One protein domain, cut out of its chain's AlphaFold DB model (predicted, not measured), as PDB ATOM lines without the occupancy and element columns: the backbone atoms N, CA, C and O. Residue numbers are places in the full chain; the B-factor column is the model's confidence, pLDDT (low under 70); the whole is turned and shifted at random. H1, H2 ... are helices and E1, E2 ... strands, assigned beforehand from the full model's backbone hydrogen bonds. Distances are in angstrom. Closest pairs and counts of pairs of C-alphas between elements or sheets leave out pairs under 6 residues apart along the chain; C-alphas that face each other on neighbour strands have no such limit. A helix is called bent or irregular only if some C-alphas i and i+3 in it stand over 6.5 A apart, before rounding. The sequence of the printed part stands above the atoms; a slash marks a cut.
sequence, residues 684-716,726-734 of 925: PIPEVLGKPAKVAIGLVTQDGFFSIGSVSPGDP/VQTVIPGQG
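Overview. This is residues 684 to 716 and 726 to 734 of the 925 residues of the protein "PASTA domain-containing protein" of Rhodobacteraceae bacterium (UniProt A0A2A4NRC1). A short helix, H1, leads into a loop, residues 701 to 706, where the chain folds back into one long bent strand, E1; this loop and E1 together make the length of the domain. A shorter strand, E2, comes near both H1 and E1, and the two printed ends come close together. The printed part has 42 residues with one named helix and two named strands, in the order H1, E1, E2; the class is mixed, helices and strands, and no two named strands pair. The whole is compact, with a radius of gyration of the C-alphas of 9.7 A, and elongated, with spans of 31 by 18 by 17 A.

Along the chain. Begin at C-alpha 684, at (95.833, 133.548, 143.416), and go on to C-alpha 693 at (111.448, 143.310, 140.556), where H1 begins; it covers residues 693 to 700, 10.6 A long. Next find E1, residues 707 to 716, 25.5 A long, which bends by 51 degrees at residue 710. After the cut comes E2, residues 726 to 730, 10.9 A long, ending at C-alpha 730 at (106.569, 133.108, 148.672).

Arrangement. Look first at Ile 697 of H1 and Ile 708 of E1: their C-alphas, the closest of the two elements, are 6.9 A apart. For H1 and E2 the closest C-alphas are those of Ala 693 and Val 726, at 5.9 A. For E1 and E2 they are those of Gly 714 and Gln 727, at 6.4 A. E1 and E2 each pair with no named strand. In H1 every O i to N i+4 pair is within hydrogen-bond range.

Size, cuts and confidence. The C-alphas farthest apart, those of Asp 703 and Pro 716, are 31.4 A apart, while those of Pro 684 and Gly 734 are 4.6 A apart. Residues 717 to 725 are not printed, and C-alphas 716 and 726 are 11.7 A apart across this cut. The link from H1 to E1 is short. The mean pLDDT of the printed part is 83.0; look for values under 70 at residues 709, 710 and 712.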
ATOM      1  N   PRO A 684      94.518 134.067 143.766       86.62
ATOM      2  CA  PRO A 684      95.833 133.548 143.416       86.62
ATOM      3  C   PRO A 684      96.871 134.678 143.363       86.62
ATOM      4  O   PRO A 684      96.582 135.766 142.861       86.62
ATOM      5  N   ILE A 685      98.092 134.420 143.843       84.88
ATOM      6  CA  ILE A 685      99.209 135.365 143.678       84.88
ATOM      7  C   ILE A 685      99.503 135.554 142.175       84.88
ATOM      8  O   ILE A 685      99.682 134.549 141.481       84.88
ATOM      9  N   PRO A 686      99.602 136.800 141.666       87.25
ATOM     10  CA  PRO A 686      99.883 137.070 140.255       87.25
ATOM     11  C   PRO A 686     101.184 136.424 139.760       87.25
ATOM     12  O   PRO A 686     102.160 136.313 140.501       87.25
ATOM     13  N   GLU A 687     101.228 136.046 138.481       90.81
ATOM     14  CA  GLU A 687     102.434 135.483 137.867       90.81
ATOM     15  C   GLU A 687     103.534 136.541 137.728       90.81
ATOM     16  O   GLU A 687     103.456 137.467 136.910       90.81
ATOM     17  N   VAL A 688     104.584 136.396 138.535       90.38
ATOM     18  CA  VAL A 688     105.674 137.375 138.638       90.38
ATOM     19  C   VAL A 688     107.070 136.781 138.476       90.38
ATOM     20  O   VAL A 688     108.027 137.550 138.371       90.38
ATOM     21  N   LEU A 689     107.204 135.452 138.394       88.50
ATOM     22  CA  LEU A 689     108.487 134.797 138.123       88.50
ATOM     23  C   LEU A 689     109.078 135.253 136.779       88.50
ATOM     24  O   LEU A 689     108.367 135.428 135.788       88.50
ATOM     25  N   GLY A 690     110.388 135.508 136.759       82.62
ATOM     26  CA  GLY A 690     111.133 135.987 135.589       82.62
ATOM     27  C   GLY A 690     110.897 137.456 135.208       82.62
ATOM     28  O   GLY A 690     111.555 137.964 134.297       82.62
ATOM     29  N   LYS A 691     110.003 138.186 135.892       90.94
ATOM     30  CA  LYS A 691     109.778 139.624 135.643       90.94
ATOM     31  C   LYS A 691     110.756 140.489 136.454       90.94
ATOM     32  O   LYS A 691     111.177 140.075 137.534       90.94
ATOM     33  N   PRO A 692     111.107 141.709 135.994       90.06
ATOM     34  CA  PRO A 692     111.901 142.645 136.789       90.06
ATOM     35  C   PRO A 692     111.210 142.984 138.113       90.06
ATOM     36  O   PRO A 692     109.997 143.216 138.126       90.06
ATOM     37  N   ALA A 693     111.976 143.097 139.201       82.19
ATOM     38  CA  ALA A 693     111.448 143.310 140.556       82.19
ATOM     39  C   ALA A 693     110.406 144.443 140.644       82.19
ATOM     40  O   ALA A 693     109.349 144.283 141.246       82.19
ATOM     41  N   LYS A 694     110.656 145.573 139.969       83.25
ATOM     42  CA  LYS A 694     109.740 146.726 139.932       83.25
ATOM     43  C   LYS A 694     108.372 146.395 139.318       83.25
ATOM     44  O   LYS A 694     107.354 146.879 139.804       83.25
ATOM     45  N   VAL A 695     108.349 145.586 138.257       86.56
ATOM     46  CA  VAL A 695     107.114 145.169 137.569       86.56
ATOM     47  C   VAL A 695     106.361 144.146 138.417       86.56
ATOM     48  O   VAL A 695     105.150 144.254 138.568       86.56
ATOM     49  N   ALA A 696     107.083 143.198 139.019       87.19
ATOM     50  CA  ALA A 696     106.517 142.203 139.923       87.19
ATOM     51  C   ALA A 696     105.843 142.839 141.149       87.19
ATOM     52  O   ALA A 696     104.712 142.491 141.472       87.19
ATOM     53  N   ILE A 697     106.499 143.817 141.785       85.25
ATOM     54  CA  ILE A 697     105.930 144.570 142.913       85.25
ATOM     55  C   ILE A 697     104.631 145.258 142.488       85.25
ATOM     56  O   ILE A 697     103.619 145.100 143.158       85.25
ATOM     57  N   GLY A 698     104.645 145.961 141.349       83.88
ATOM     58  CA  GLY A 698     103.463 146.651 140.835       83.88
ATOM     59  C   GLY A 698     102.280 145.715 140.567       83.88
ATOM     60  O   GLY A 698     101.161 146.072 140.911       83.88
ATOM     61  N   LEU A 699     102.527 144.524 140.007       87.31
ATOM     62  CA  LEU A 699     101.488 143.518 139.743       87.31
ATOM     63  C   LEU A 699     100.906 142.921 141.029       87.31
ATOM     64  O   LEU A 699      99.698 142.730 141.114       87.31
ATOM     65  N   VAL A 700     101.741 142.649 142.035       87.00
ATOM     66  CA  VAL A 700     101.287 142.077 143.316       87.00
ATOM     67  C   VAL A 700     100.474 143.089 144.123       87.00
ATOM     68  O   VAL A 700      99.511 142.705 144.777       87.00
ATOM     69  N   THR A 701     100.822 144.376 144.077       87.69
ATOM     70  CA  THR A 701     100.154 145.410 144.886       87.69
ATOM     71  C   THR A 701      99.061 146.181 144.142       87.69
ATOM     72  O   THR A 701      98.521 147.131 144.705       87.69
ATOM     73  N   GLN A 702      98.763 145.841 142.883       83.38
ATOM     74  CA  GLN A 702      97.970 146.676 141.966       83.38
ATOM     75  C   GLN A 702      96.589 147.068 142.513       83.38
ATOM     76  O   GLN A 702      96.150 148.200 142.321       83.38
ATOM     77  N   ASP A 703      95.910 146.145 143.186       71.50
ATOM     78  CA  ASP A 703      94.558 146.313 143.728       71.50
ATOM     79  C   ASP A 703      94.532 146.372 145.267       71.50
ATOM     80  O   ASP A 703      93.463 146.402 145.878       71.50
ATOM     81  N   GLY A 704      95.710 146.391 145.904       78.62
ATOM     82  CA  GLY A 704      95.856 146.370 147.360       78.62
ATOM     83  C   GLY A 704      95.405 145.064 148.023       78.62
ATOM     84  O   GLY A 704      95.251 145.033 149.245       78.62
ATOM     85  N   PHE A 705      95.176 143.995 147.251       80.44
ATOM     86  CA  PHE A 705      94.762 142.704 147.794       80.44
ATOM     87  C   PHE A 705      95.925 141.964 148.470       80.44
ATOM     88  O   PHE A 705      95.739 141.362 149.529       80.44
ATOM     89  N   PHE A 706      97.134 142.076 147.909       87.50
ATOM     90  CA  PHE A 706      98.383 141.596 148.503       87.50
ATOM     91  C   PHE A 706      99.325 142.751 148.833       87.50
ATOM     92  O   PHE A 706      99.260 143.835 148.249       87.50
ATOM     93  N   SER A 707     100.244 142.504 149.763       84.50
ATOM     94  CA  SER A 707     101.294 143.455 150.131       84.50
ATOM     95  C   SER A 707     102.673 142.817 149.993       84.50
ATOM     96  O   SER A 707     102.815 141.611 150.156       84.50
ATOM     97  N   ILE A 708     103.702 143.605 149.672       84.94
ATOM     98  CA  ILE A 708     105.080 143.100 149.608       84.94
ATOM     99  C   ILE A 708     105.720 143.207 150.989       84.94
ATOM    100  O   ILE A 708     105.814 144.299 151.548       84.94
ATOM    101  N   GLY A 709     106.180 142.077 151.522       68.62
ATOM    102  CA  GLY A 709     106.851 142.026 152.822       68.62
ATOM    103  C   GLY A 709     108.334 142.293 152.721       68.62
ATOM    104  O   GLY A 709     108.863 143.210 153.344       68.62
ATOM    105  N   SER A 710     109.011 141.473 151.922       68.12
ATOM    106  CA  SER A 710     110.444 141.596 151.706       68.12
ATOM    107  C   SER A 710     110.808 141.295 150.258       68.12
ATOM    108  O   SER A 710     110.213 140.439 149.602       68.12
ATOM    109  N   VAL A 711     111.790 142.037 149.755       79.38
ATOM    110  CA  VAL A 711     112.468 141.744 148.495       79.38
ATOM    111  C   VAL A 711     113.894 141.391 148.879       79.38
ATOM    112  O   VAL A 711     114.617 142.239 149.400       79.38
ATOM    113  N   SER A 712     114.262 140.127 148.716       68.94
ATOM    114  CA  SER A 712     115.541 139.586 149.178       68.94
ATOM    115  C   SER A 712     116.414 139.125 148.006       68.94
ATOM    116  O   SER A 712     115.890 138.822 146.932       68.94
ATOM    117  N   PRO A 713     117.747 139.092 148.169       74.56
ATOM    118  CA  PRO A 713     118.639 138.489 147.185       74.56
ATOM    119  C   PRO A 713     118.313 137.000 147.002       74.56
ATOM    120  O   PRO A 713     118.188 136.266 147.982       74.56
ATOM    121  N   GLY A 714     118.135 136.580 145.753       74.44
ATOM    122  CA  GLY A 714     118.081 135.181 145.337       74.44
ATOM    123  C   GLY A 714     119.466 134.645 144.984       74.44
ATOM    124  O   GLY A 714     120.485 135.304 145.215       74.44
ATOM    125  N   ASP A 715     119.495 133.453 144.404       84.00
ATOM    126  CA  ASP A 715     120.723 132.814 143.952       84.00
ATOM    127  C   ASP A 715     121.352 133.595 142.779       84.00
ATOM    128  O   ASP A 715     120.661 134.324 142.050       84.00
ATOM    129  N   PRO A 716     122.679 133.486 142.569       78.00
ATOM    130  CA  PRO A 716     123.326 134.061 141.399       78.00
ATOM    131  C   PRO A 716     122.687 133.530 140.110       78.00
ATOM    132  O   PRO A 716     122.380 132.343 140.025       78.00
ATOM    133  N   VAL A 726     112.666 138.256 139.262       88.00
ATOM    134  CA  VAL A 726     112.172 137.416 140.367       88.00
ATOM    135  C   VAL A 726     112.469 135.936 140.093       88.00
ATOM    136  O   VAL A 726     111.953 135.386 139.123       88.00
ATOM    137  N   GLN A 727     113.243 135.298 140.971       85.00
ATOM    138  CA  GLN A 727     113.563 133.862 140.948       85.00
ATOM    139  C   GLN A 727     112.526 133.014 141.677       85.00
ATOM    140  O   GLN A 727     112.124 131.959 141.197       85.00
ATOM    141  N   THR A 728     112.085 133.471 142.851       83.06
ATOM    142  CA  THR A 728     111.073 132.777 143.655       83.06
ATOM    143  C   THR A 728     110.148 133.781 144.322       83.06
ATOM    144  O   THR A 728     110.585 134.857 144.739       83.06
ATOM    145  N   VAL A 729     108.885 133.403 144.482       87.94
ATOM    146  CA  VAL A 729     107.880 134.162 145.227       87.94
ATOM    147  C   VAL A 729     107.278 133.271 146.308       87.94
ATOM    148  O   VAL A 729     107.058 132.082 146.076       87.94
ATOM    149  N   ILE A 730     107.088 133.825 147.504       79.12
ATOM    150  CA  ILE A 730     106.569 133.108 148.672       79.12
ATOM    151  C   ILE A 730     105.434 133.938 149.291       79.12
ATOM    152  O   ILE A 730     105.700 135.075 149.688       79.12
ATOM    153  N   PRO A 731     104.204 133.407 149.419       87.94
ATOM    154  CA  PRO A 731     103.741 132.107 148.915       87.94
ATOM    155  C   PRO A 731     103.880 131.971 147.384       87.94
ATOM    156  O   PRO A 731     104.031 132.970 146.684       87.94
ATOM    157  N   GLY A 732     103.902 130.739 146.868       81.00
ATOM    158  CA  GLY A 732     104.156 130.472 145.443       81.00
ATOM    159  C   GLY A 732     103.164 131.182 144.514       81.00
ATOM    160  O   GLY A 732     101.990 131.334 144.860       81.00
ATOM    161  N   GLN A 733     103.603 131.607 143.326       87.31
ATOM    162  CA  GLN A 733     102.693 132.216 142.347       87.31
ATOM    163  C   GLN A 733     101.548 131.254 142.003       87.31
ATOM    164  O   GLN A 733     101.734 130.038 142.001       87.31
ATOM    165  N   GLY A 734     100.359 131.794 141.745       77.44
ATOM    166  CA  GLY A 734      99.149 131.014 141.489       77.44
ATOM    167  C   GLY A 734      98.504 130.396 142.736       77.44
ATOM    168  O   GLY A 734      97.369 129.936 142.648       77.44
TER     169      GLY A 734